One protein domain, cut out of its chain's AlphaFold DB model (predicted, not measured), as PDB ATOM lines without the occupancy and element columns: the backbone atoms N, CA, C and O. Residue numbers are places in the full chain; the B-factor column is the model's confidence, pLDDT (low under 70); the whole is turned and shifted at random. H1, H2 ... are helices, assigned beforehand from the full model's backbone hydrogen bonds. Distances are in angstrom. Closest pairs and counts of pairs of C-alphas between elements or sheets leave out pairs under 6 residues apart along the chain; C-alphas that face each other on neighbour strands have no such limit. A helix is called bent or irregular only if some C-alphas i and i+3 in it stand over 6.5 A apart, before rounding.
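AT A GLANCE: This is residues 750 to 777, 784 to 923 and 930 to 951 of the 1455 residues of an uncharacterized protein of Trypanosoma cruzi (strain CL Brener) (UniProt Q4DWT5). The longest helix, H1, runs lengthwise along one side of an elongated helical body, in whose middle H3 and H8 pack closely and cross at nearly a right angle. At one end H2, H9 and H10 gather, with H10 running beside both H8 and H9; at the other end H4, H5, H6 and H7 make a looser head, where H7 touches no helix. The printed part has 190 residues, with ten named helices, H1 to H10 in order along the chain, and no named strand. The class is all helix, 142 of the printed residues lying in named helices, and the packing of the helices is mostly crossed. The whole is compact, with a radius of gyration of the C-alphas of 17.7 A, and its C-alphas span 53 by 32 by 30 A.

IN THESE COORDINATES: H1, residues 754 to 777, is 34.6 A long from C-alpha 754 at (279.664, 154.536, 208.397) to C-alpha 777 at (285.114, 124.048, 192.929). H3, residues 810 to 830, is 28.3 A long; it is neither bent nor irregular, but only just: C-alphas 827 and 830 are 6.4 A apart. H8, residues 889 to 902, is 20.3 A long. H2, residues 786 to 801, is 22.3 A long, and H9 has residues 909 to 919. H10, residues 932 to 950, is 26.9 A long and ends with C-alpha 950 at (290.056, 142.457, 196.653). H4, residues 833 to 846, is 20.1 A long and irregular: C-alphas 834 and 837 are 7.7 A apart. H5 has residues 856 to 862, H6 residues 864 to 869 and H7 residues 873 to 882.

HOW THE PARTS SIT: H1 and H3 are the hub, touching five other helices each. H1, with residues 757 to 764 alone, touches H3 at a steep tilt of 62 degrees, opposite ways; their closest C-alphas, of Cys 761 and Thr 811, are 5.5 A apart. H3 and H8 touch about perpendicular, at 83 degrees, with the closest C-alphas, of Gly 821 and Gly 897, 4.2 A apart. H8 touches H10 at a shallow tilt of 17 degrees, opposite ways, closest at the C-alphas of Phe 902 and Ala 936, 6.1 A. H10 touches H9 at a shallow tilt of 31 degrees, the same way, closest at the C-alphas of Cys 916 and Ala 939, 4.9 A. H2, with residues 796 to 800 alone, touches H9, the closest C-alphas, of Leu 796 and Ala 911, being 5.7 A apart. H3, with residues 818 to 826 alone, touches H5 at a shallow tilt of 17 degrees, opposite ways, closest at the C-alphas of His 819 and Arg 861, 5.7 A. H3 and H4 touch only at the corner by their link, with the C-alphas of Leu 830 and Arg 839 closest, 6.7 A apart. H1 and H6 only just touch, with 3 pairs of C-alphas within 8 A, the closest being Ala 755 and Tyr 865 at 7.0 A. H7 is near H6 and H8, and H3 and H10 are apart. Every O i to N i+4 pair is within hydrogen-bond range in H2 and H5 to H10; the counts are 19 of 20 in H1, 16 of 17 in H3 and 8 of 10 in H4.

THE WHOLE: The two C-alphas farthest apart, of Asn 850 and Asp 923, are 56.7 A apart. Residues 778 to 783 and 924 to 929 are not printed; the gaps are 12.9 A from C-alpha 777 to 784 and 15.3 A from C-alpha 923 to 930. Of the links that are printed whole, none is long. The mean pLDDT of the printed part is 73.9, and 46 residues are under 70, among them 770 to 777, 784 to 789, 802 to 808 and 846 to 854.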
ATOM      1  N   GLU A 750     279.787 150.356 216.448       67.66
ATOM      2  CA  GLU A 750     278.963 151.553 216.685       67.66
ATOM      3  C   GLU A 750     279.797 152.839 216.832       67.66
ATOM      4  O   GLU A 750     279.307 153.941 216.578       67.66
ATOM      5  N   ARG A 751     281.074 152.725 217.222       73.07
ATOM      6  CA  ARG A 751     281.999 153.870 217.289       73.07
ATOM      7  C   ARG A 751     282.612 154.229 215.936       73.07
ATOM      8  O   ARG A 751     283.078 155.362 215.771       73.07
ATOM      9  N   CYS A 752     282.655 153.281 215.003       76.02
ATOM     10  CA  CYS A 752     283.248 153.462 213.686       76.02
ATOM     11  C   CYS A 752     282.374 154.363 212.805       76.02
ATOM     12  O   CYS A 752     281.149 154.376 212.890       76.02
ATOM     13  N   GLU A 753     283.001 155.136 211.923       80.61
ATOM     14  CA  GLU A 753     282.263 155.882 210.903       80.61
ATOM     15  C   GLU A 753     281.573 154.937 209.902       80.61
ATOM     16  O   GLU A 753     282.112 153.882 209.561       80.61
ATOM     17  N   GLY A 754     280.422 155.351 209.359       76.57
ATOM     18  CA  GLY A 754     279.664 154.536 208.397       76.57
ATOM     19  C   GLY A 754     280.495 154.089 207.188       76.57
ATOM     20  O   GLY A 754     280.448 152.930 206.813       76.57
ATOM     21  N   ALA A 755     281.367 154.953 206.657       79.01
ATOM     22  CA  ALA A 755     282.240 154.600 205.532       79.01
ATOM     23  C   ALA A 755     283.279 153.510 205.870       79.01
ATOM     24  O   ALA A 755     283.660 152.727 204.999       79.01
ATOM     25  N   LEU A 756     283.752 153.456 207.122       81.47
ATOM     26  CA  LEU A 756     284.632 152.384 207.590       81.47
ATOM     27  C   LEU A 756     283.845 151.092 207.742       81.47
ATOM     28  O   LEU A 756     284.299 150.062 207.255       81.47
ATOM     29  N   HIS A 757     282.662 151.163 208.346       81.27
ATOM     30  CA  HIS A 757     281.758 150.026 208.454       81.27
ATOM     31  C   HIS A 757     281.443 149.426 207.073       81.27
ATOM     32  O   HIS A 757     281.644 148.233 206.868       81.27
ATOM     33  N   ASP A 758     281.072 150.256 206.096       82.52
ATOM     34  CA  ASP A 758     280.788 149.831 204.721       82.52
ATOM     35  C   ASP A 758     282.008 149.167 204.063       82.52
ATOM     36  O   ASP A 758     281.891 148.094 203.481       82.52
ATOM     37  N   CYS A 759     283.209 149.740 204.220       80.64
ATOM     38  CA  CYS A 759     284.439 149.156 203.673       80.64
ATOM     39  C   CYS A 759     284.788 147.795 204.303       80.64
ATOM     40  O   CYS A 759     285.315 146.915 203.614       80.64
ATOM     41  N   LEU A 760     284.549 147.625 205.607       82.49
ATOM     42  CA  LEU A 760     284.787 146.362 206.312       82.49
ATOM     43  C   LEU A 760     283.742 145.313 205.910       82.49
ATOM     44  O   LEU A 760     284.117 144.174 205.636       82.49
ATOM     45  N   CYS A 761     282.472 145.707 205.787       81.94
ATOM     46  CA  CYS A 761     281.385 144.869 205.279       81.94
ATOM     47  C   CYS A 761     281.642 144.412 203.840       81.94
ATOM     48  O   CYS A 761     281.530 143.225 203.543       81.94
ATOM     49  N   ASP A 762     282.061 145.321 202.958       80.48
ATOM     50  CA  ASP A 762     282.423 145.001 201.576       80.48
ATOM     51  C   ASP A 762     283.607 144.025 201.518       80.48
ATOM     52  O   ASP A 762     283.604 143.074 200.732       80.48
ATOM     53  N   GLY A 763     284.619 144.238 202.366       77.79
ATOM     54  CA  GLY A 763     285.759 143.334 202.510       77.79
ATOM     55  C   GLY A 763     285.339 141.936 202.966       77.79
ATOM     56  O   GLY A 763     285.750 140.940 202.365       77.79
ATOM     57  N   ALA A 764     284.478 141.868 203.981       80.02
ATOM     58  CA  ALA A 764     283.946 140.629 204.529       80.02
ATOM     59  C   ALA A 764     283.084 139.865 203.515       80.02
ATOM     60  O   ALA A 764     283.329 138.685 203.254       80.02
ATOM     61  N   ALA A 765     282.140 140.550 202.867       80.65
ATOM     62  CA  ALA A 765     281.273 139.980 201.843       80.65
ATOM     63  C   ALA A 765     282.073 139.448 200.644       80.65
ATOM     64  O   ALA A 765     281.787 138.365 200.125       80.65
ATOM     65  N   ARG A 766     283.123 140.164 200.216       74.69
ATOM     66  CA  ARG A 766     284.001 139.699 199.135       74.69
ATOM     67  C   ARG A 766     284.806 138.470 199.541       74.69
ATOM     68  O   ARG A 766     284.901 137.549 198.731       74.69
ATOM     69  N   LEU A 767     285.320 138.415 200.769       75.83
ATOM     70  CA  LEU A 767     286.063 137.257 201.272       75.83
ATOM     71  C   LEU A 767     285.161 136.010 201.388       75.83
ATOM     72  O   LEU A 767     285.563 134.910 200.999       75.83
ATOM     73  N   LEU A 768     283.899 136.192 201.791       77.32
ATOM     74  CA  LEU A 768     282.879 135.138 201.758       77.32
ATOM     75  C   LEU A 768     282.592 134.672 200.326       77.32
ATOM     76  O   LEU A 768     282.586 133.474 200.056       77.32
ATOM     77  N   SER A 769     282.444 135.604 199.379       74.18
ATOM     78  CA  SER A 769     282.217 135.260 197.969       74.18
ATOM     79  C   SER A 769     283.399 134.507 197.342       74.18
ATOM     80  O   SER A 769     283.200 133.632 196.499       74.18
ATOM     81  N   THR A 770     284.637 134.813 197.756       69.04
ATOM     82  CA  THR A 770     285.821 134.066 197.314       69.04
ATOM     83  C   THR A 770     285.852 132.659 197.893       69.04
ATOM     84  O   THR A 770     286.251 131.748 197.176       69.04
ATOM     85  N   LEU A 771     285.383 132.465 199.131       67.79
ATOM     86  CA  LEU A 771     285.253 131.133 199.722       67.79
ATOM     87  C   LEU A 771     284.177 130.321 199.003       67.79
ATOM     88  O   LEU A 771     284.458 129.192 198.626       67.79
ATOM     89  N   GLN A 772     283.002 130.902 198.736       69.48
ATOM     90  CA  GLN A 772     281.916 130.232 198.006       69.48
ATOM     91  C   GLN A 772     282.359 129.767 196.612       69.48
ATOM     92  O   GLN A 772     282.140 128.621 196.231       69.48
ATOM     93  N   ARG A 773     283.080 130.623 195.875       66.83
ATOM     94  CA  ARG A 773     283.643 130.254 194.564       66.83
ATOM     95  C   ARG A 773     284.654 129.110 194.637       66.83
ATOM     96  O   ARG A 773     284.798 128.391 193.655       66.83
ATOM     97  N   GLN A 774     285.383 128.976 195.745       61.88
ATOM     98  CA  GLN A 774     286.319 127.870 195.932       61.88
ATOM     99  C   GLN A 774     285.626 126.612 196.469       61.88
ATOM    100  O   GLN A 774     285.940 125.527 195.997       61.88
ATOM    101  N   SER A 775     284.644 126.714 197.372       57.66
ATOM    102  CA  SER A 775     283.881 125.549 197.842       57.66
ATOM    103  C   SER A 775     283.098 124.881 196.710       57.66
ATOM    104  O   SER A 775     283.124 123.657 196.612       57.66
ATOM    105  N   ASP A 776     282.506 125.672 195.807       54.21
ATOM    106  CA  ASP A 776     281.827 125.164 194.604       54.21
ATOM    107  C   ASP A 776     282.790 124.441 193.644       54.21
ATOM    108  O   ASP A 776     282.365 123.615 192.841       54.21
ATOM    109  N   ALA A 777     284.094 124.725 193.725       52.30
ATOM    110  CA  ALA A 777     285.114 124.048 192.929       52.30
ATOM    111  C   ALA A 777     285.622 122.737 193.565       52.30
ATOM    112  O   ALA A 777     286.257 121.951 192.864       52.30
ATOM    113  N   MET A 784     277.385 123.805 201.906       52.28
ATOM    114  CA  MET A 784     277.365 124.492 203.198       52.28
ATOM    115  C   MET A 784     276.489 125.741 203.062       52.28
ATOM    116  O   MET A 784     276.690 126.527 202.133       52.28
ATOM    117  N   ASP A 785     275.543 125.950 203.977       59.73
ATOM    118  CA  ASP A 785     274.738 127.175 203.981       59.73
ATOM    119  C   ASP A 785     275.652 128.404 204.174       59.73
ATOM    120  O   ASP A 785     276.658 128.347 204.891       59.73
ATOM    121  N   SER A 786     275.312 129.549 203.562       61.56
ATOM    122  CA  SER A 786     276.123 130.782 203.649       61.56
ATOM    123  C   SER A 786     276.444 131.165 205.100       61.56
ATOM    124  O   SER A 786     277.579 131.525 205.414       61.56
ATOM    125  N   VAL A 787     275.470 130.974 205.991       63.94
ATOM    126  CA  VAL A 787     275.568 131.213 207.436       63.94
ATOM    127  C   VAL A 787     276.595 130.292 208.108       63.94
ATOM    128  O   VAL A 787     277.285 130.714 209.033       63.94
ATOM    129  N   GLU A 788     276.728 129.041 207.663       68.70
ATOM    130  CA  GLU A 788     277.710 128.099 208.212       68.70
ATOM    131  C   GLU A 788     279.129 128.433 207.743       68.70
ATOM    132  O   GLU A 788     280.063 128.397 208.543       68.70
ATOM    133  N   SER A 789     279.288 128.817 206.471       68.27
ATOM    134  CA  SER A 789     280.587 129.230 205.923       68.27
ATOM    135  C   SER A 789     281.136 130.489 206.608       68.27
ATOM    136  O   SER A 789     282.326 130.559 206.924       68.27
ATOM    137  N   GLU A 790     280.256 131.446 206.914       72.93
ATOM    138  CA  GLU A 790     280.603 132.649 207.661       72.93
ATOM    139  C   GLU A 790     280.982 132.314 209.103       72.93
ATOM    140  O   GLU A 790     282.048 132.723 209.553       72.93
ATOM    141  N   LYS A 791     280.190 131.494 209.806       74.66
ATOM    142  CA  LYS A 791     280.528 131.033 211.165       74.66
ATOM    143  C   LYS A 791     281.869 130.304 211.216       74.66
ATOM    144  O   LYS A 791     282.654 130.541 212.133       74.66
ATOM    145  N   LEU A 792     282.161 129.458 210.225       73.68
ATOM    146  CA  LEU A 792     283.439 128.759 210.124       73.68
ATOM    147  C   LEU A 792     284.594 129.755 209.978       73.68
ATOM    148  O   LEU A 792     285.523 129.722 210.783       73.68
ATOM    149  N   LEU A 793     284.533 130.670 209.005       73.44
ATOM    150  CA  LEU A 793     285.571 131.688 208.829       73.44
ATOM    151  C   LEU A 793     285.718 132.585 210.058       73.44
ATOM    152  O   LEU A 793     286.843 132.853 210.478       73.44
ATOM    153  N   CYS A 794     284.607 133.002 210.666       75.91
ATOM    154  CA  CYS A 794     284.610 133.778 211.898       75.91
ATOM    155  C   CYS A 794     285.334 133.033 213.018       75.91
ATOM    156  O   CYS A 794     286.222 133.604 213.638       75.91
ATOM    157  N   SER A 795     285.040 131.748 213.227       75.42
ATOM    158  CA  SER A 795     285.722 130.938 214.244       75.42
ATOM    159  C   SER A 795     287.226 130.781 213.964       75.42
ATOM    160  O   SER A 795     288.051 130.881 214.877       75.42
ATOM    161  N   LEU A 796     287.617 130.611 212.695       74.95
ATOM    162  CA  LEU A 796     289.018 130.479 212.286       74.95
ATOM    163  C   LEU A 796     289.798 131.780 212.490       74.95
ATOM    164  O   LEU A 796     290.905 131.764 213.023       74.95
ATOM    165  N   PHE A 797     289.233 132.922 212.100       77.01
ATOM    166  CA  PHE A 797     289.899 134.199 212.320       77.01
ATOM    167  C   PHE A 797     289.839 134.648 213.788       77.01
ATOM    168  O   PHE A 797     290.829 135.181 214.280       77.01
ATOM    169  N   ALA A 798     288.751 134.395 214.521       76.55
ATOM    170  CA  ALA A 798     288.651 134.722 215.947       76.55
ATOM    171  C   ALA A 798     289.702 133.957 216.767       76.55
ATOM    172  O   ALA A 798     290.405 134.554 217.585       76.55
ATOM    173  N   THR A 799     289.904 132.666 216.466       74.03
ATOM    174  CA  THR A 799     290.965 131.855 217.090       74.03
ATOM    175  C   THR A 799     292.375 132.327 216.733       74.03
ATOM    176  O   THR A 799     293.264 132.247 217.579       74.03
ATOM    177  N   LEU A 800     292.600 132.855 215.523       71.82
ATOM    178  CA  LEU A 800     293.888 133.450 215.139       71.82
ATOM    179  C   LEU A 800     294.158 134.790 215.827       71.82
ATOM    180  O   LEU A 800     295.273 135.046 216.277       71.82
ATOM    181  N   VAL A 801     293.154 135.663 215.889       73.14
ATOM    182  CA  VAL A 801     293.301 136.994 216.487       73.14
ATOM    183  C   VAL A 801     293.336 136.894 218.019       73.14
ATOM    184  O   VAL A 801     293.995 137.718 218.656       73.14
ATOM    185  N   GLY A 802     292.721 135.863 218.609       68.59
ATOM    186  CA  GLY A 802     292.649 135.644 220.056       68.59
ATOM    187  C   GLY A 802     291.558 136.482 220.723       68.59
ATOM    188  O   GLY A 802     291.807 137.079 221.768       68.59
ATOM    189  N   VAL A 803     290.391 136.589 220.081       68.02
ATOM    190  CA  VAL A 803     289.217 137.337 220.568       68.02
ATOM    191  C   VAL A 803     288.062 136.353 220.770       68.02
ATOM    192  O   VAL A 803     287.964 135.382 220.017       68.02
ATOM    193  N   ASP A 804     287.218 136.589 221.780       63.96
ATOM    194  CA  ASP A 804     285.981 135.824 221.998       63.96
ATOM    195  C   ASP A 804     285.033 135.950 220.788       63.96
ATOM    196  O   ASP A 804     285.151 136.899 220.010       63.96
ATOM    197  N   GLU A 805     284.129 134.978 220.593       59.28
ATOM    198  CA  GLU A 805     283.255 134.921 219.409       59.28
ATOM    199  C   GLU A 805     282.534 136.270 219.172       59.28
ATOM    200  O   GLU A 805     281.764 136.706 220.033       59.28
ATOM    201  N   PRO A 806     282.793 136.949 218.034       62.66
ATOM    202  CA  PRO A 806     282.278 138.291 217.762       62.66
ATOM    203  C   PRO A 806     280.758 138.286 217.565       62.66
ATOM    204  O   PRO A 806     280.207 137.369 216.950       62.66
ATOM    205  N   ALA A 807     280.081 139.333 218.040       60.21
ATOM    206  CA  ALA A 807     278.624 139.445 217.975       60.21
ATOM    207  C   ALA A 807     278.122 139.744 216.551       60.21
ATOM    208  O   ALA A 807     277.048 139.278 216.168       60.21
ATOM    209  N   GLU A 808     278.905 140.489 215.762       63.96
ATOM    210  CA  GLU A 808     278.538 140.951 214.409       63.96
ATOM    211  C   GLU A 808     279.282 140.203 213.280       63.96
ATOM    212  O   GLU A 808     279.331 140.653 212.135       63.96
ATOM    213  N   GLY A 809     279.870 139.038 213.576       74.95
ATOM    214  CA  GLY A 809     280.483 138.169 212.568       74.95
ATOM    215  C   GLY A 809     281.830 138.670 212.028       74.95
ATOM    216  O   GLY A 809     282.676 139.183 212.766       74.95
ATOM    217  N   LEU A 810     282.074 138.465 210.728       77.81
ATOM    218  CA  LEU A 810     283.401 138.635 210.115       77.81
ATOM    219  C   LEU A 810     283.826 140.114 210.063       77.81
ATOM    220  O   LEU A 810     285.014 140.428 210.129       77.81
ATOM    221  N   THR A 811     282.859 141.030 209.993       80.73
ATOM    222  CA  THR A 811     283.085 142.482 209.976       80.73
ATOM    223  C   THR A 811     283.792 142.960 211.247       80.73
ATOM    224  O   THR A 811     284.718 143.771 211.172       80.73
ATOM    225  N   GLU A 812     283.430 142.413 212.412       80.72
ATOM    226  CA  GLU A 812     284.057 142.756 213.694       80.72
ATOM    227  C   GLU A 812     285.510 142.278 213.759       80.72
ATOM    228  O   GLU A 812     286.398 143.007 214.201       80.72
ATOM    229  N   ILE A 813     285.794 141.101 213.204       79.93
ATOM    230  CA  ILE A 813     287.163 140.592 213.066       79.93
ATOM    231  C   ILE A 813     287.993 141.526 212.183       79.93
ATOM    232  O   ILE A 813     289.116 141.886 212.543       79.93
ATOM    233  N   PHE A 814     287.448 141.954 211.042       83.99
ATOM    234  CA  PHE A 814     288.101 142.926 210.167       83.99
ATOM    235  C   PHE A 814     288.346 144.266 210.876       83.99
ATOM    236  O   PHE A 814     289.414 144.854 210.692       83.99
ATOM    237  N   ALA A 815     287.423 144.717 211.732       82.93
ATOM    238  CA  ALA A 815     287.610 145.907 212.561       82.93
ATOM    239  C   ALA A 815     288.764 145.733 213.566       82.93
ATOM    240  O   ALA A 815     289.609 146.622 213.701       82.93
ATOM    241  N   VAL A 816     288.869 144.573 214.223       82.00
ATOM    242  CA  VAL A 816     289.981 144.273 215.143       82.00
ATOM    243  C   VAL A 816     291.318 144.208 214.401       82.00
ATOM    244  O   VAL A 816     292.307 144.788 214.858       82.00
ATOM    245  N   LEU A 817     291.365 143.547 213.240       83.81
ATOM    246  CA  LEU A 817     292.558 143.499 212.388       83.81
ATOM    247  C   LEU A 817     292.966 144.906 211.943       83.81
ATOM    248  O   LEU A 817     294.138 145.271 212.048       83.81
ATOM    249  N   PHE A 818     292.002 145.721 211.517       87.23
ATOM    250  CA  PHE A 818     292.229 147.120 211.185       87.23
ATOM    251  C   PHE A 818     292.820 147.894 212.373       87.23
ATOM    252  O   PHE A 818     293.852 148.542 212.211       87.23
ATOM    253  N   HIS A 819     292.252 147.771 213.578       87.33
ATOM    254  CA  HIS A 819     292.768 148.433 214.782       87.33
ATOM    255  C   HIS A 819     294.202 148.013 215.128       87.33
ATOM    256  O   HIS A 819     295.031 148.884 215.406       87.33
ATOM    257  N   ARG A 820     294.528 146.714 215.056       85.83
ATOM    258  CA  ARG A 820     295.908 146.219 215.237       85.83
ATOM    259  C   ARG A 820     296.854 146.788 214.182       85.83
ATOM    260  O   ARG A 820     297.969 147.196 214.499       85.83
ATOM    261  N   GLY A 821     296.395 146.877 212.936       87.30
ATOM    262  CA  GLY A 821     297.131 147.527 211.858       87.30
ATOM    263  C   GLY A 821     297.403 149.005 212.129       87.30
ATOM    264  O   GLY A 821     298.530 149.466 211.964       87.30
ATOM    265  N   VAL A 822     296.396 149.746 212.598       88.34
ATOM    266  CA  VAL A 822     296.523 151.166 212.962       88.34
ATOM    267  C   VAL A 822     297.505 151.357 214.118       88.34
ATOM    268  O   VAL A 822     298.349 152.254 214.059       88.34
ATOM    269  N   GLU A 823     297.442 150.514 215.153       86.98
ATOM    270  CA  GLU A 823     298.412 150.517 216.255       86.98
ATOM    271  C   GLU A 823     299.840 150.310 215.753       86.98
ATOM    272  O   GLU A 823     300.747 151.058 216.125       86.98
ATOM    273  N   GLU A 824     300.041 149.336 214.868       85.07
ATOM    274  CA  GLU A 824     301.360 149.040 214.331       85.07
ATOM    275  C   GLU A 824     301.881 150.158 213.433       85.07
ATOM    276  O   GLU A 824     303.049 150.534 213.535       85.07
ATOM    277  N   VAL A 825     301.028 150.760 212.602       85.22
ATOM    278  CA  VAL A 825     301.381 151.956 211.824       85.22
ATOM    279  C   VAL A 825     301.759 153.111 212.754       85.22
ATOM    280  O   VAL A 825     302.755 153.802 212.510       85.22
ATOM    281  N   MET A 826     301.023 153.303 213.853       83.71
ATOM    282  CA  MET A 826     301.341 154.327 214.846       83.71
ATOM    283  C   MET A 826     302.706 154.065 215.500       83.71
ATOM    284  O   MET A 826     303.526 154.978 215.637       83.71
ATOM    285  N   ARG A 827     302.982 152.804 215.849       82.95
ATOM    286  CA  ARG A 827     304.207 152.364 216.524       82.95
ATOM    287  C   ARG A 827     305.431 152.348 215.615       82.95
ATOM    288  O   ARG A 827     306.518 152.675 216.084       82.95
ATOM    289  N   THR A 828     305.296 151.974 214.345       80.00
ATOM    290  CA  THR A 828     306.438 151.751 213.436       80.00
ATOM    291  C   THR A 828     306.709 152.907 212.493       80.00
ATOM    292  O   THR A 828     307.878 153.203 212.224       80.00
ATOM    293  N   VAL A 829     305.654 153.548 211.985       78.43
ATOM    294  CA  VAL A 829     305.750 154.632 211.008       78.43
ATOM    295  C   VAL A 829     305.645 155.961 211.732       78.43
ATOM    296  O   VAL A 829     306.624 156.701 211.791       78.43
ATOM    297  N   LEU A 830     304.493 156.254 212.344       79.00
ATOM    298  CA  LEU A 830     304.222 157.584 212.892       79.00
ATOM    299  C   LEU A 830     305.067 157.923 214.115       79.00
ATOM    300  O   LEU A 830     305.224 159.111 214.380       79.00
ATOM    301  N   SER A 831     305.623 156.947 214.837       79.01
ATOM    302  CA  SER A 831     306.519 157.167 215.981       79.01
ATOM    303  C   SER A 831     307.891 157.722 215.579       79.01
ATOM    304  O   SER A 831     308.524 158.416 216.381       79.01
ATOM    305  N   ARG A 832     308.342 157.476 214.337       76.86
ATOM    306  CA  ARG A 832     309.687 157.864 213.898       76.86
ATOM    307  C   ARG A 832     309.839 159.391 213.892       76.86
ATOM    308  O   ARG A 832     308.930 160.093 213.435       76.86
ATOM    309  N   PRO A 833     311.000 159.930 214.314       71.11
ATOM    310  CA  PRO A 833     311.248 161.375 214.348       71.11
ATOM    311  C   PRO A 833     311.068 162.073 212.991       71.11
ATOM    312  O   PRO A 833     310.719 163.250 212.949       71.11
ATOM    313  N   SER A 834     311.265 161.347 211.886       66.24
ATOM    314  CA  SER A 834     311.089 161.846 210.518       66.24
ATOM    315  C   SER A 834     309.658 162.296 210.208       66.24
ATOM    316  O   SER A 834     309.464 163.142 209.341       66.24
ATOM    317  N   TYR A 835     308.658 161.774 210.926       70.49
ATOM    318  CA  TYR A 835     307.241 162.047 210.670       70.49
ATOM    319  C   TYR A 835     306.586 162.931 211.738       70.49
ATOM    320  O   TYR A 835     305.360 163.023 211.792       70.49
ATOM    321  N   THR A 836     307.372 163.631 212.563       71.99
ATOM    322  CA  THR A 836     306.858 164.600 213.553       71.99
ATOM    323  C   THR A 836     305.976 165.667 212.911       71.99
ATOM    324  O   THR A 836     304.923 165.984 213.452       71.99
ATOM    325  N   ASN A 837     306.343 166.144 211.719       69.99
ATOM    326  CA  ASN A 837     305.550 167.108 210.957       69.99
ATOM    327  C   ASN A 837     304.212 166.528 210.482       69.99
ATOM    328  O   ASN A 837     303.203 167.223 210.540       69.99
ATOM    329  N   LEU A 838     304.175 165.261 210.044       70.88
ATOM    330  CA  LEU A 838     302.912 164.605 209.688       70.88
ATOM    331  C   LEU A 838     302.038 164.411 210.923       70.88
ATOM    332  O   LEU A 838     300.846 164.688 210.868       70.88
ATOM    333  N   ARG A 839     302.631 163.992 212.047       75.18
ATOM    334  CA  ARG A 839     301.918 163.847 213.319       75.18
ATOM    335  C   ARG A 839     301.326 165.182 213.760       75.18
ATOM    336  O   ARG A 839     300.144 165.240 214.060       75.18
ATOM    337  N   ALA A 840     302.116 166.253 213.702       74.15
ATOM    338  CA  ALA A 840     301.663 167.608 213.984       74.15
ATOM    339  C   ALA A 840     300.560 168.061 213.016       74.15
ATOM    340  O   ALA A 840     299.606 168.678 213.467       74.15
ATOM    341  N   ALA A 841     300.642 167.717 211.725       71.35
ATOM    342  CA  ALA A 841     299.617 168.047 210.732       71.35
ATOM    343  C   ALA A 841     298.296 167.292 210.962       71.35
ATOM    344  O   ALA A 841     297.218 167.858 210.773       71.35
ATOM    345  N   PHE A 842     298.351 166.028 211.389       74.05
ATOM    346  CA  PHE A 842     297.153 165.302 211.810       74.05
ATOM    347  C   PHE A 842     296.592 165.867 213.117       74.05
ATOM    348  O   PHE A 842     295.400 166.143 213.192       74.05
ATOM    349  N   SER A 843     297.448 166.127 214.110       75.80
ATOM    350  CA  SER A 843     297.061 166.738 215.385       75.80
ATOM    351  C   SER A 843     296.459 168.130 215.211       75.80
ATOM    352  O   SER A 843     295.428 168.415 215.800       75.80
ATOM    353  N   SER A 844     297.016 168.988 214.356       74.91
ATOM    354  CA  SER A 844     296.459 170.323 214.109       74.91
ATOM    355  C   SER A 844     295.089 170.254 213.440       74.91
ATOM    356  O   SER A 844     294.235 171.097 213.688       74.91
ATOM    357  N   ARG A 845     294.861 169.237 212.603       70.27
ATOM    358  CA  ARG A 845     293.562 169.002 211.966       70.27
ATOM    359  C   ARG A 845     292.532 168.403 212.920       70.27
ATOM    360  O   ARG A 845     291.351 168.472 212.598       70.27
ATOM    361  N   LEU A 846     292.945 167.865 214.070       66.05
ATOM    362  CA  LEU A 846     292.048 167.372 215.121       66.05
ATOM    363  C   LEU A 846     291.453 168.502 215.974       66.05
ATOM    364  O   LEU A 846     290.306 168.395 216.394       66.05
ATOM    365  N   VAL A 847     292.177 169.613 216.150       56.51
ATOM    366  CA  VAL A 847     291.855 170.708 217.098       56.51
ATOM    367  C   VAL A 847     290.592 171.526 216.728       56.51
ATOM    368  O   VAL A 847     290.168 172.390 217.483       56.51
ATOM    369  N   GLY A 848     289.929 171.244 215.603       55.59
ATOM    370  CA  GLY A 848     288.789 172.024 215.091       55.59
ATOM    371  C   GLY A 848     287.377 171.620 215.551       55.59
ATOM    372  O   GLY A 848     286.415 172.051 214.930       55.59
ATOM    373  N   GLY A 849     287.210 170.784 216.577       51.07
ATOM    374  CA  GLY A 849     285.890 170.435 217.132       51.07
ATOM    375  C   GLY A 849     286.005 170.003 218.594       51.07
ATOM    376  O   GLY A 849     287.125 169.903 219.087       51.07
ATOM    377  N   ASN A 850     284.894 169.686 219.276       52.15
ATOM    378  CA  ASN A 850     284.842 169.211 220.684       52.15
ATOM    379  C   ASN A 850     285.643 167.907 220.981       52.15
ATOM    380  O   ASN A 850     285.501 167.296 222.032       52.15
ATOM    381  N   LEU A 851     286.524 167.510 220.063       46.84
ATOM    382  CA  LEU A 851     287.414 166.353 220.007       46.84
ATOM    383  C   LEU A 851     288.759 166.575 220.724       46.84
ATOM    384  O   LEU A 851     289.675 165.778 220.555       46.84
ATOM    385  N   ALA A 852     288.919 167.630 221.532       49.86
ATOM    386  CA  ALA A 852     290.180 167.923 222.233       49.86
ATOM    387  C   ALA A 852     290.624 166.827 223.232       49.86
ATOM    388  O   ALA A 852     291.724 166.913 223.777       49.86
ATOM    389  N   LYS A 853     289.792 165.805 223.472       52.16
ATOM    390  CA  LYS A 853     290.121 164.640 224.304       52.16
ATOM    391  C   LYS A 853     290.551 163.397 223.519       52.16
ATOM    392  O   LYS A 853     291.167 162.524 224.126       52.16
ATOM    393  N   ASP A 854     290.291 163.315 222.217       55.73
ATOM    394  CA  ASP A 854     290.572 162.094 221.462       55.73
ATOM    395  C   ASP A 854     292.041 162.058 221.048       55.73
ATOM    396  O   ASP A 854     292.567 162.979 220.411       55.73
ATOM    397  N   SER A 855     292.734 160.981 221.416       73.95
ATOM    398  CA  SER A 855     294.110 160.790 220.981       73.95
ATOM    399  C   SER A 855     294.144 160.624 219.453       73.95
ATOM    400  O   SER A 855     293.202 160.125 218.835       73.95
ATOM    401  N   LEU A 856     295.247 161.021 218.802       79.26
ATOM    402  CA  LEU A 856     295.431 160.799 217.354       79.26
ATOM    403  C   LEU A 856     295.188 159.327 216.970       79.26
ATOM    404  O   LEU A 856     294.695 159.039 215.880       79.26
ATOM    405  N   LEU A 857     295.523 158.412 217.879       81.67
ATOM    406  CA  LEU A 857     295.290 156.984 217.730       81.67
ATOM    407  C   LEU A 857     293.792 156.655 217.664       81.67
ATOM    408  O   LEU A 857     293.389 155.925 216.765       81.67
ATOM    409  N   ASP A 858     292.969 157.235 218.539       81.48
ATOM    410  CA  ASP A 858     291.515 157.014 218.540       81.48
ATOM    411  C   ASP A 858     290.871 157.534 217.254       81.48
ATOM    412  O   ASP A 858     290.045 156.864 216.637       81.48
ATOM    413  N   SER A 859     291.320 158.693 216.777       79.76
ATOM    414  CA  SER A 859     290.818 159.259 215.522       79.76
ATOM    415  C   SER A 859     291.162 158.403 214.302       79.76
ATOM    416  O   SER A 859     290.339 158.263 213.400       79.76
ATOM    417  N   LEU A 860     292.356 157.800 214.271       83.47
ATOM    418  CA  LEU A 860     292.753 156.877 213.203       83.47
ATOM    419  C   LEU A 860     292.032 155.525 213.284       83.47
ATOM    420  O   LEU A 860     291.833 154.901 212.244       83.47
ATOM    421  N   ARG A 861     291.652 155.077 214.489       83.64
ATOM    422  CA  ARG A 861     290.906 153.828 214.703       83.64
ATOM    423  C   ARG A 861     289.448 153.942 214.297       83.64
ATOM    424  O   ARG A 861     288.953 153.088 213.585       83.64
ATOM    425  N   PHE A 862     288.759 154.988 214.733       81.98
ATOM    426  CA  PHE A 862     287.305 155.038 214.580       81.98
ATOM    427  C   PHE A 862     286.852 155.889 213.392       81.98
ATOM    428  O   PHE A 862     285.754 155.687 212.877       81.98
ATOM    429  N   ARG A 863     287.665 156.864 212.957       79.97
ATOM    430  CA  ARG A 863     287.254 157.849 211.943       79.97
ATOM    431  C   ARG A 863     288.330 158.184 210.893       79.97
ATOM    432  O   ARG A 863     288.556 159.375 210.623       79.97
ATOM    433  N   PRO A 864     289.018 157.192 210.291       82.80
ATOM    434  CA  PRO A 864     290.030 157.451 209.270       82.80
ATOM    435  C   PRO A 864     289.507 158.285 208.086       82.80
ATOM    436  O   PRO A 864     290.146 159.274 207.721       82.80
ATOM    437  N   TYR A 865     288.357 157.962 207.495       80.44
ATOM    438  CA  TYR A 865     287.814 158.674 206.336       80.44
ATOM    439  C   TYR A 865     287.512 160.137 206.656       80.44
ATOM    440  O   TYR A 865     287.864 160.988 205.843       80.44
ATOM    441  N   THR A 866     286.967 160.479 207.830       78.20
ATOM    442  CA  THR A 866     286.794 161.902 208.208       78.20
ATOM    443  C   THR A 866     288.113 162.675 208.293       78.20
ATOM    444  O   THR A 866     288.179 163.860 207.963       78.20
ATOM    445  N   LEU A 867     289.186 162.020 208.734       80.49
ATOM    446  CA  LEU A 867     290.500 162.633 208.867       80.49
ATOM    447  C   LEU A 867     291.170 162.802 207.495       80.49
ATOM    448  O   LEU A 867     291.790 163.838 207.238       80.49
ATOM    449  N   PHE A 868     290.996 161.831 206.593       80.46
ATOM    450  CA  PHE A 868     291.485 161.919 205.217       80.46
ATOM    451  C   PHE A 868     290.618 162.810 204.312       80.46
ATOM    452  O   PHE A 868     291.168 163.448 203.421       80.46
ATOM    453  N   SER A 869     289.313 162.947 204.555       76.44
ATOM    454  CA  SER A 869     288.417 163.811 203.764       76.44
ATOM    455  C   SER A 869     288.640 165.304 204.013       76.44
ATOM    456  O   SER A 869     288.366 166.129 203.145       76.44
ATOM    457  N   ARG A 870     289.229 165.665 205.162       77.45
ATOM    458  CA  ARG A 870     289.755 167.018 205.425       77.45
ATOM    459  C   ARG A 870     290.972 167.365 204.560       77.45
ATOM    460  O   ARG A 870     291.436 168.506 204.588       77.45
ATOM    461  N   MET A 871     291.522 166.399 203.823       77.10
ATOM    462  CA  MET A 871     292.588 166.603 202.848       77.10
ATOM    463  C   MET A 871     292.035 166.599 201.435       77.10
ATOM    464  O   MET A 871     291.113 165.858 201.104       77.10
ATOM    465  N   LYS A 872     292.675 167.367 200.551       77.30
ATOM    466  CA  LYS A 872     292.461 167.172 199.115       77.30
ATOM    467  C   LYS A 872     292.887 165.738 198.747       77.30
ATOM    468  O   LYS A 872     293.905 165.283 199.269       77.30
ATOM    469  N   PRO A 873     292.201 165.040 197.827       71.44
ATOM    470  CA  PRO A 873     292.537 163.655 197.464       71.44
ATOM    471  C   PRO A 873     294.018 163.450 197.086       71.44
ATOM    472  O   PRO A 873     294.667 162.480 197.488       71.44
ATOM    473  N   VAL A 874     294.599 164.441 196.404       72.09
ATOM    474  CA  VAL A 874     296.027 164.489 196.058       72.09
ATOM    475  C   VAL A 874     296.915 164.603 197.305       72.09
ATOM    476  O   VAL A 874     297.919 163.905 197.421       72.09
ATOM    477  N   GLU A 875     296.542 165.440 198.278       74.00
ATOM    478  CA  GLU A 875     297.263 165.554 199.553       74.00
ATOM    479  C   GLU A 875     297.217 164.242 200.341       74.00
ATOM    480  O   GLU A 875     298.250 163.822 200.862       74.00
ATOM    481  N   ALA A 876     296.056 163.577 200.385       74.17
ATOM    482  CA  ALA A 876     295.885 162.281 201.039       74.17
ATOM    483  C   ALA A 876     296.769 161.205 200.389       74.17
ATOM    484  O   ALA A 876     297.532 160.531 201.081       74.17
ATOM    485  N   THR A 877     296.747 161.119 199.056       75.18
ATOM    486  CA  THR A 877     297.595 160.208 198.270       75.18
ATOM    487  C   THR A 877     299.064 160.408 198.604       75.18
ATOM    488  O   THR A 877     299.800 159.474 198.930       75.18
ATOM    489  N   TYR A 878     299.490 161.663 198.616       75.90
ATOM    490  CA  TYR A 878     300.845 161.992 198.968       75.90
ATOM    491  C   TYR A 878     301.168 161.605 200.433       75.90
ATOM    492  O   TYR A 878     302.233 161.043 200.681       75.90
ATOM    493  N   VAL A 879     300.276 161.849 201.407       77.75
ATOM    494  CA  VAL A 879     300.451 161.445 202.825       77.75
ATOM    495  C   VAL A 879     300.641 159.946 202.980       77.75
ATOM    496  O   VAL A 879     301.554 159.529 203.689       77.75
ATOM    497  N   LEU A 880     299.873 159.148 202.252       76.86
ATOM    498  CA  LEU A 880     299.994 157.695 202.267       76.86
ATOM    499  C   LEU A 880     301.324 157.224 201.655       76.86
ATOM    500  O   LEU A 880     302.013 156.396 202.249       76.86
ATOM    501  N   THR A 881     301.763 157.813 200.537       75.16
ATOM    502  CA  THR A 881     303.065 157.449 199.933       75.16
ATOM    503  C   THR A 881     304.270 157.832 200.807       75.16
ATOM    504  O   THR A 881     305.293 157.153 200.787       75.16
ATOM    505  N   GLU A 882     304.153 158.882 201.623       74.59
ATOM    506  CA  GLU A 882     305.155 159.305 202.622       74.59
ATOM    507  C   GLU A 882     305.283 158.297 203.771       74.59
ATOM    508  O   GLU A 882     306.371 158.078 204.297       74.59
ATOM    509  N   MET A 883     304.177 157.639 204.128       75.73
ATOM    510  CA  MET A 883     304.162 156.515 205.069       75.73
ATOM    511  C   MET A 883     304.665 155.203 204.441       75.73
ATOM    512  O   MET A 883     304.843 154.216 205.150       75.73
ATOM    513  N   GLY A 884     304.923 155.184 203.126       74.37
ATOM    514  CA  GLY A 884     305.355 153.997 202.383       74.37
ATOM    515  C   GLY A 884     304.205 153.098 201.917       74.37
ATOM    516  O   GLY A 884     304.423 151.912 201.636       74.37
ATOM    517  N   PHE A 885     302.983 153.636 201.851       81.30
ATOM    518  CA  PHE A 885     301.780 152.896 201.475       81.30
ATOM    519  C   PHE A 885     301.488 153.057 199.981       81.30
ATOM    520  O   PHE A 885     301.514 154.160 199.440       81.30
ATOM    521  N   VAL A 886     301.195 151.936 199.321       76.85
ATOM    522  CA  VAL A 886     300.811 151.857 197.896       76.85
ATOM    523  C   VAL A 886     299.292 151.746 197.704       76.85
ATOM    524  O   VAL A 886     298.811 151.605 196.586       76.85
ATOM    525  N   ARG A 887     298.530 151.767 198.802       82.00
ATOM    526  CA  ARG A 887     297.076 151.563 198.868       82.00
ATOM    527  C   ARG A 887     296.453 152.584 199.831       82.00
ATOM    528  O   ARG A 887     297.197 153.187 200.616       82.00
ATOM    529  N   PRO A 888     295.120 152.763 199.812       81.54
ATOM    530  CA  PRO A 888     294.417 153.559 200.811       81.54
ATOM    531  C   PRO A 888     294.687 153.070 202.244       81.54
ATOM    532  O   PRO A 888     295.055 151.914 202.466       81.54
ATOM    533  N   PHE A 889     294.494 153.958 203.223       85.46
ATOM    534  CA  PHE A 889     294.845 153.713 204.626       85.46
ATOM    535  C   PHE A 889     294.193 152.450 205.209       85.46
ATOM    536  O   PHE A 889     294.883 151.633 205.817       85.46
ATOM    537  N   VAL A 890     292.885 152.278 204.995       85.26
ATOM    538  CA  VAL A 890     292.092 151.194 205.597       85.26
ATOM    539  C   VAL A 890     292.517 149.811 205.078       85.26
ATOM    540  O   VAL A 890     292.965 149.010 205.901       85.26
ATOM    541  N   PRO A 891     292.532 149.534 203.753       84.38
ATOM    542  CA  PRO A 891     293.043 148.266 203.225       84.38
ATOM    543  C   PRO A 891     294.482 147.967 203.649       84.38
ATOM    544  O   PRO A 891     294.829 146.821 203.930       84.38
ATOM    545  N   HIS A 892     295.342 148.991 203.718       86.00
ATOM    546  CA  HIS A 892     296.729 148.792 204.127       86.00
ATOM    547  C   HIS A 892     296.848 148.369 205.595       86.00
ATOM    548  O   HIS A 892     297.600 147.445 205.904       86.00
ATOM    549  N   CYS A 893     296.090 149.005 206.490       87.59
ATOM    550  CA  CYS A 893     296.075 148.642 207.904       87.59
ATOM    551  C   CYS A 893     295.473 147.249 208.120       87.59
ATOM    552  O   CYS A 893     296.009 146.493 208.919       87.59
ATOM    553  N   ILE A 894     294.439 146.862 207.367       84.67
ATOM    554  CA  ILE A 894     293.889 145.498 207.417       84.67
ATOM    555  C   ILE A 894     294.964 144.470 207.045       84.67
ATOM    556  O   ILE A 894     295.166 143.513 207.783       84.67
ATOM    557  N   LEU A 895     295.711 144.688 205.957       83.78
ATOM    558  CA  LEU A 895     296.797 143.789 205.542       83.78
ATOM    559  C   LEU A 895     297.915 143.681 206.588       83.78
ATOM    560  O   LEU A 895     298.414 142.586 206.846       83.78
ATOM    561  N   ILE A 896     298.294 144.799 207.216       83.82
ATOM    562  CA  ILE A 896     299.246 144.785 208.335       83.82
ATOM    563  C   ILE A 896     298.662 143.987 209.504       83.82
ATOM    564  O   ILE A 896     299.349 143.137 210.059       83.82
ATOM    565  N   GLY A 897     297.396 144.218 209.853       83.60
ATOM    566  CA  GLY A 897     296.691 143.491 210.904       83.60
ATOM    567  C   GLY A 897     296.657 141.985 210.663       83.60
ATOM    568  O   GLY A 897     296.906 141.217 211.587       83.60
ATOM    569  N   VAL A 898     296.420 141.567 209.419       82.44
ATOM    570  CA  VAL A 898     296.471 140.162 208.993       82.44
ATOM    571  C   VAL A 898     297.876 139.604 209.188       82.44
ATOM    572  O   VAL A 898     298.034 138.593 209.864       82.44
ATOM    573  N   SER A 899     298.907 140.286 208.682       82.19
ATOM    574  CA  SER A 899     300.300 139.851 208.859       82.19
ATOM    575  C   SER A 899     300.684 139.731 210.339       82.19
ATOM    576  O   SER A 899     301.308 138.748 210.737       82.19
ATOM    577  N   LEU A 900     300.233 140.666 211.184       80.24
ATOM    578  CA  LEU A 900     300.423 140.628 212.639       80.24
ATOM    579  C   LEU A 900     299.651 139.499 213.321       80.24
ATOM    580  O   LEU A 900     300.138 138.951 214.302       80.24
ATOM    581  N   ALA A 901     298.462 139.148 212.828       75.20
ATOM    582  CA  ALA A 901     297.701 138.018 213.353       75.20
ATOM    583  C   ALA A 901     298.411 136.680 213.079       75.20
ATOM    584  O   ALA A 901     298.322 135.766 213.895       75.20
ATOM    585  N   PHE A 902     299.161 136.577 211.975       76.31
ATOM    586  CA  PHE A 902     299.998 135.409 211.673       76.31
ATOM    587  C   PHE A 902     301.396 135.474 212.320       76.31
ATOM    588  O   PHE A 902     301.990 134.433 212.610       76.31
ATOM    589  N   HIS A 903     301.928 136.669 212.598       69.56
ATOM    590  CA  HIS A 903     303.228 136.850 213.249       69.56
ATOM    591  C   HIS A 903     303.165 136.582 214.762       69.56
ATOM    592  O   HIS A 903     302.598 137.346 215.535       69.56
ATOM    593  N   GLY A 904     303.845 135.524 215.212       63.76
ATOM    594  CA  GLY A 904     304.102 135.263 216.635       63.76
ATOM    595  C   GLY A 904     303.035 134.445 217.373       63.76
ATOM    596  O   GLY A 904     303.253 134.082 218.529       63.76
ATOM    597  N   VAL A 905     301.923 134.093 216.722       55.26
ATOM    598  CA  VAL A 905     300.853 133.289 217.329       55.26
ATOM    599  C   VAL A 905     301.042 131.810 216.985       55.26
ATOM    600  O   VAL A 905     301.014 131.409 215.822       55.26
ATOM    601  N   ARG A 906     301.184 130.961 218.014       54.85
ATOM    602  CA  ARG A 906     301.021 129.499 217.902       54.85
ATOM    603  C   ARG A 906     299.530 129.175 217.760       54.85
ATOM    604  O   ARG A 906     298.928 128.626 218.680       54.85
ATOM    605  N   GLY A 907     298.920 129.575 216.646       60.74
ATOM    606  CA  GLY A 907     297.531 129.229 216.354       60.74
ATOM    607  C   GLY A 907     297.362 127.702 216.336       60.74
ATOM    608  O   GLY A 907     298.318 126.990 216.002       60.74
ATOM    609  N   PRO A 908     296.189 127.159 216.706       71.01
ATOM    610  CA  PRO A 908     295.960 125.722 216.640       71.01
ATOM    611  C   PRO A 908     296.214 125.231 215.207       71.01
ATOM    612  O   PRO A 908     295.658 125.771 214.252       71.01
ATOM    613  N   ARG A 909     297.063 124.200 215.051       68.92
ATOM    614  CA  ARG A 909     297.496 123.663 213.740       68.92
ATOM    615  C   ARG A 909     296.314 123.389 212.800       68.92
ATOM    616  O   ARG A 909     296.427 123.644 211.604       68.92
ATOM    617  N   GLY A 910     295.178 122.948 213.350       71.01
ATOM    618  CA  GLY A 910     293.944 122.705 212.598       71.01
ATOM    619  C   GLY A 910     293.356 123.953 211.928       71.01
ATOM    620  O   GLY A 910     292.926 123.867 210.782       71.01
ATOM    621  N   ALA A 911     293.404 125.124 212.575       72.58
ATOM    622  CA  ALA A 911     292.893 126.364 211.986       72.58
ATOM    623  C   ALA A 911     293.773 126.850 210.821       72.58
ATOM    624  O   ALA A 911     293.266 127.246 209.773       72.58
ATOM    625  N   LEU A 912     295.099 126.750 210.969       72.55
ATOM    626  CA  LEU A 912     296.055 127.105 209.913       72.55
ATOM    627  C   LEU A 912     295.931 126.187 208.690       72.55
ATOM    628  O   LEU A 912     295.954 126.666 207.557       72.55
ATOM    629  N   GLN A 913     295.766 124.879 208.911       72.32
ATOM    630  CA  GLN A 913     295.524 123.920 207.832       72.32
ATOM    631  C   GLN A 913     294.197 124.194 207.117       72.32
ATOM    632  O   GLN A 913     294.165 124.158 205.889       72.32
ATOM    633  N   ALA A 914     293.129 124.514 207.855       72.94
ATOM    634  CA  ALA A 914     291.845 124.883 207.264       72.94
ATOM    635  C   ALA A 914     291.971 126.127 206.371       72.94
ATOM    636  O   ALA A 914     291.527 126.101 205.228       72.94
ATOM    637  N   LEU A 915     292.652 127.179 206.831       74.17
ATOM    638  CA  LEU A 915     292.867 128.391 206.031       74.17
ATOM    639  C   LEU A 915     293.734 128.145 204.793       74.17
ATOM    640  O   LEU A 915     293.436 128.685 203.729       74.17
ATOM    641  N   CYS A 916     294.771 127.309 204.897       73.43
ATOM    642  CA  CYS A 916     295.546 126.901 203.725       73.43
ATOM    643  C   CYS A 916     294.661 126.163 202.717       73.43
ATOM    644  O   CYS A 916     294.695 126.497 201.544       73.43
ATOM    645  N   ARG A 917     293.831 125.214 203.165       71.38
ATOM    646  CA  ARG A 917     292.910 124.479 202.281       71.38
ATOM    647  C   ARG A 917     291.873 125.391 201.616       71.38
ATOM    648  O   ARG A 917     291.484 125.124 200.490       71.38
ATOM    649  N   ILE A 918     291.445 126.457 202.297       69.96
ATOM    650  CA  ILE A 918     290.443 127.406 201.786       69.96
ATOM    651  C   ILE A 918     291.032 128.414 200.790       69.96
ATOM    652  O   ILE A 918     290.324 128.828 199.883       69.96
ATOM    653  N   PHE A 919     292.277 128.873 200.973       70.95
ATOM    654  CA  PHE A 919     292.838 129.972 200.167       70.95
ATOM    655  C   PHE A 919     294.013 129.571 199.270       70.95
ATOM    656  O   PHE A 919     294.343 130.309 198.337       70.95
ATOM    657  N   ALA A 920     294.683 128.449 199.541       65.93
ATOM    658  CA  ALA A 920     295.789 127.957 198.729       65.93
ATOM    659  C   ALA A 920     295.287 126.905 197.731       65.93
ATOM    660  O   ALA A 920     294.672 125.912 198.099       65.93
ATOM    661  N   SER A 921     295.609 127.092 196.452       58.22
ATOM    662  CA  SER A 921     295.207 126.211 195.349       58.22
ATOM    663  C   SER A 921     296.020 124.904 195.261       58.22
ATOM    664  O   SER A 921     296.328 124.463 194.155       58.22
ATOM    665  N   SER A 922     296.477 124.326 196.378       52.35
ATOM    666  CA  SER A 922     297.332 123.129 196.346       52.35
ATOM    667  C   SER A 922     296.521 121.846 196.522       52.35
ATOM    668  O   SER A 922     295.981 121.611 197.603       52.35
ATOM    669  N   ASP A 923     296.512 121.002 195.486       50.56
ATOM    670  CA  ASP A 923     296.060 119.608 195.542       50.56
ATOM    671  C   ASP A 923     296.715 118.885 196.730       50.56
ATOM    672  O   ASP A 923     297.942 118.790 196.831       50.56
ATOM    673  N   LYS A 930     305.203 119.531 207.601       61.35
ATOM    674  CA  LYS A 930     305.320 121.007 207.620       61.35
ATOM    675  C   LYS A 930     305.261 121.564 209.053       61.35
ATOM    676  O   LYS A 930     304.298 121.336 209.788       61.35
ATOM    677  N   THR A 931     306.271 122.352 209.442       71.18
ATOM    678  CA  THR A 931     306.308 123.056 210.738       71.18
ATOM    679  C   THR A 931     305.156 124.058 210.838       71.18
ATOM    680  O   THR A 931     304.755 124.652 209.835       71.18
ATOM    681  N   THR A 932     304.638 124.300 212.047       69.74
ATOM    682  CA  THR A 932     303.559 125.282 212.286       69.74
ATOM    683  C   THR A 932     303.901 126.674 211.755       69.74
ATOM    684  O   THR A 932     303.021 127.369 211.266       69.74
ATOM    685  N   GLU A 933     305.179 127.056 211.794       74.00
ATOM    686  CA  GLU A 933     305.672 128.320 211.233       74.00
ATOM    687  C   GLU A 933     305.575 128.355 209.702       74.00
ATOM    688  O   GLU A 933     305.123 129.348 209.139       74.00
ATOM    689  N   SER A 934     305.941 127.266 209.015       76.13
ATOM    690  CA  SER A 934     305.825 127.191 207.553       76.13
ATOM    691  C   SER A 934     304.368 127.246 207.087       76.13
ATOM    692  O   SER A 934     304.060 127.976 206.145       76.13
ATOM    693  N   LEU A 935     303.465 126.557 207.799       72.96
ATOM    694  CA  LEU A 935     302.022 126.608 207.554       72.96
ATOM    695  C   LEU A 935     301.455 128.007 207.812       72.96
ATOM    696  O   LEU A 935     300.638 128.477 207.032       72.96
ATOM    697  N   ALA A 936     301.906 128.690 208.869       75.15
ATOM    698  CA  ALA A 936     301.484 130.057 209.157       75.15
ATOM    699  C   ALA A 936     301.908 131.033 208.050       75.15
ATOM    700  O   ALA A 936     301.085 131.821 207.601       75.15
ATOM    701  N   VAL A 937     303.147 130.943 207.553       78.78
ATOM    702  CA  VAL A 937     303.638 131.787 206.447       78.78
ATOM    703  C   VAL A 937     302.909 131.482 205.133       78.78
ATOM    704  O   VAL A 937     302.666 132.381 204.327       78.78
ATOM    705  N   GLU A 938     302.576 130.217 204.876       77.28
ATOM    706  CA  GLU A 938     301.817 129.812 203.688       77.28
ATOM    707  C   GLU A 938     300.366 130.310 203.752       77.28
ATOM    708  O   GLU A 938     299.898 130.930 202.793       77.28
ATOM    709  N   ALA A 939     299.704 130.140 204.902       76.91
ATOM    710  CA  ALA A 939     298.376 130.683 205.178       76.91
ATOM    711  C   ALA A 939     298.362 132.212 205.063       76.91
ATOM    712  O   ALA A 939     297.515 132.764 204.366       76.91
ATOM    713  N   GLU A 940     299.334 132.895 205.679       80.29
ATOM    714  CA  GLU A 940     299.496 134.346 205.592       80.29
ATOM    715  C   GLU A 940     299.597 134.784 204.132       80.29
ATOM    716  O   GLU A 940     298.866 135.676 203.708       80.29
ATOM    717  N   LYS A 941     300.454 134.140 203.329       78.90
ATOM    718  CA  LYS A 941     300.599 134.455 201.899       78.90
ATOM    719  C   LYS A 941     299.315 134.200 201.119       78.90
ATOM    720  O   LYS A 941     298.991 135.001 200.246       78.90
ATOM    721  N   ALA A 942     298.602 133.111 201.391       77.44
ATOM    722  CA  ALA A 942     297.357 132.776 200.706       77.44
ATOM    723  C   ALA A 942     296.246 133.792 201.024       77.44
ATOM    724  O   ALA A 942     295.657 134.369 200.109       77.44
ATOM    725  N   VAL A 943     296.041 134.093 202.309       77.77
ATOM    726  CA  VAL A 943     295.073 135.096 202.776       77.77
ATOM    727  C   VAL A 943     295.446 136.486 202.261       77.77
ATOM    728  O   VAL A 943     294.600 137.186 201.710       77.77
ATOM    729  N   THR A 944     296.722 136.867 202.356       79.07
ATOM    730  CA  THR A 944     297.227 138.144 201.832       79.07
ATOM    731  C   THR A 944     296.968 138.255 200.336       79.07
ATOM    732  O   THR A 944     296.412 139.257 199.912       79.07
ATOM    733  N   ARG A 945     297.273 137.226 199.530       78.44
ATOM    734  CA  ARG A 945     296.977 137.231 198.084       78.44
ATOM    735  C   ARG A 945     295.485 137.387 197.798       78.44
ATOM    736  O   ARG A 945     295.124 138.118 196.882       78.44
ATOM    737  N   CYS A 946     294.630 136.719 198.571       74.85
ATOM    738  CA  CYS A 946     293.181 136.838 198.428       74.85
ATOM    739  C   CYS A 946     292.718 138.275 198.708       74.85
ATOM    740  O   CYS A 946     292.006 138.866 197.899       74.85
ATOM    741  N   ILE A 947     293.188 138.871 199.808       76.91
ATOM    742  CA  ILE A 947     292.872 140.258 200.180       76.91
ATOM    743  C   ILE A 947     293.467 141.256 199.174       76.91
ATOM    744  O   ILE A 947     292.825 142.243 198.818       76.91
ATOM    745  N   GLU A 948     294.668 141.004 198.652       74.43
ATOM    746  CA  GLU A 948     295.271 141.821 197.596       74.43
ATOM    747  C   GLU A 948     294.501 141.749 196.273       74.43
ATOM    748  O   GLU A 948     294.506 142.728 195.528       74.43
ATOM    749  N   GLY A 949     293.811 140.639 195.994       72.71
ATOM    750  CA  GLY A 949     292.880 140.525 194.871       72.71
ATOM    751  C   GLY A 949     291.601 141.347 195.058       72.71
ATOM    752  O   GLY A 949     290.999 141.769 194.074       72.71
ATOM    753  N   ILE A 950     291.204 141.606 196.309       74.46
ATOM    754  CA  ILE A 950     290.056 142.457 196.653       74.46
ATOM    755  C   ILE A 950     290.407 143.947 196.506       74.46
ATOM    756  O   ILE A 950     289.559 144.713 196.045       74.46
ATOM    757  N   TRP A 951     291.633 144.332 196.885       75.69
ATOM    758  CA  TRP A 951     292.155 145.704 196.823       75.69
ATOM    759  C   TRP A 951     293.542 145.765 196.144       75.69
ATOM    760  O   TRP A 951     294.582 145.823 196.828       75.69
TER     761      TRP A 951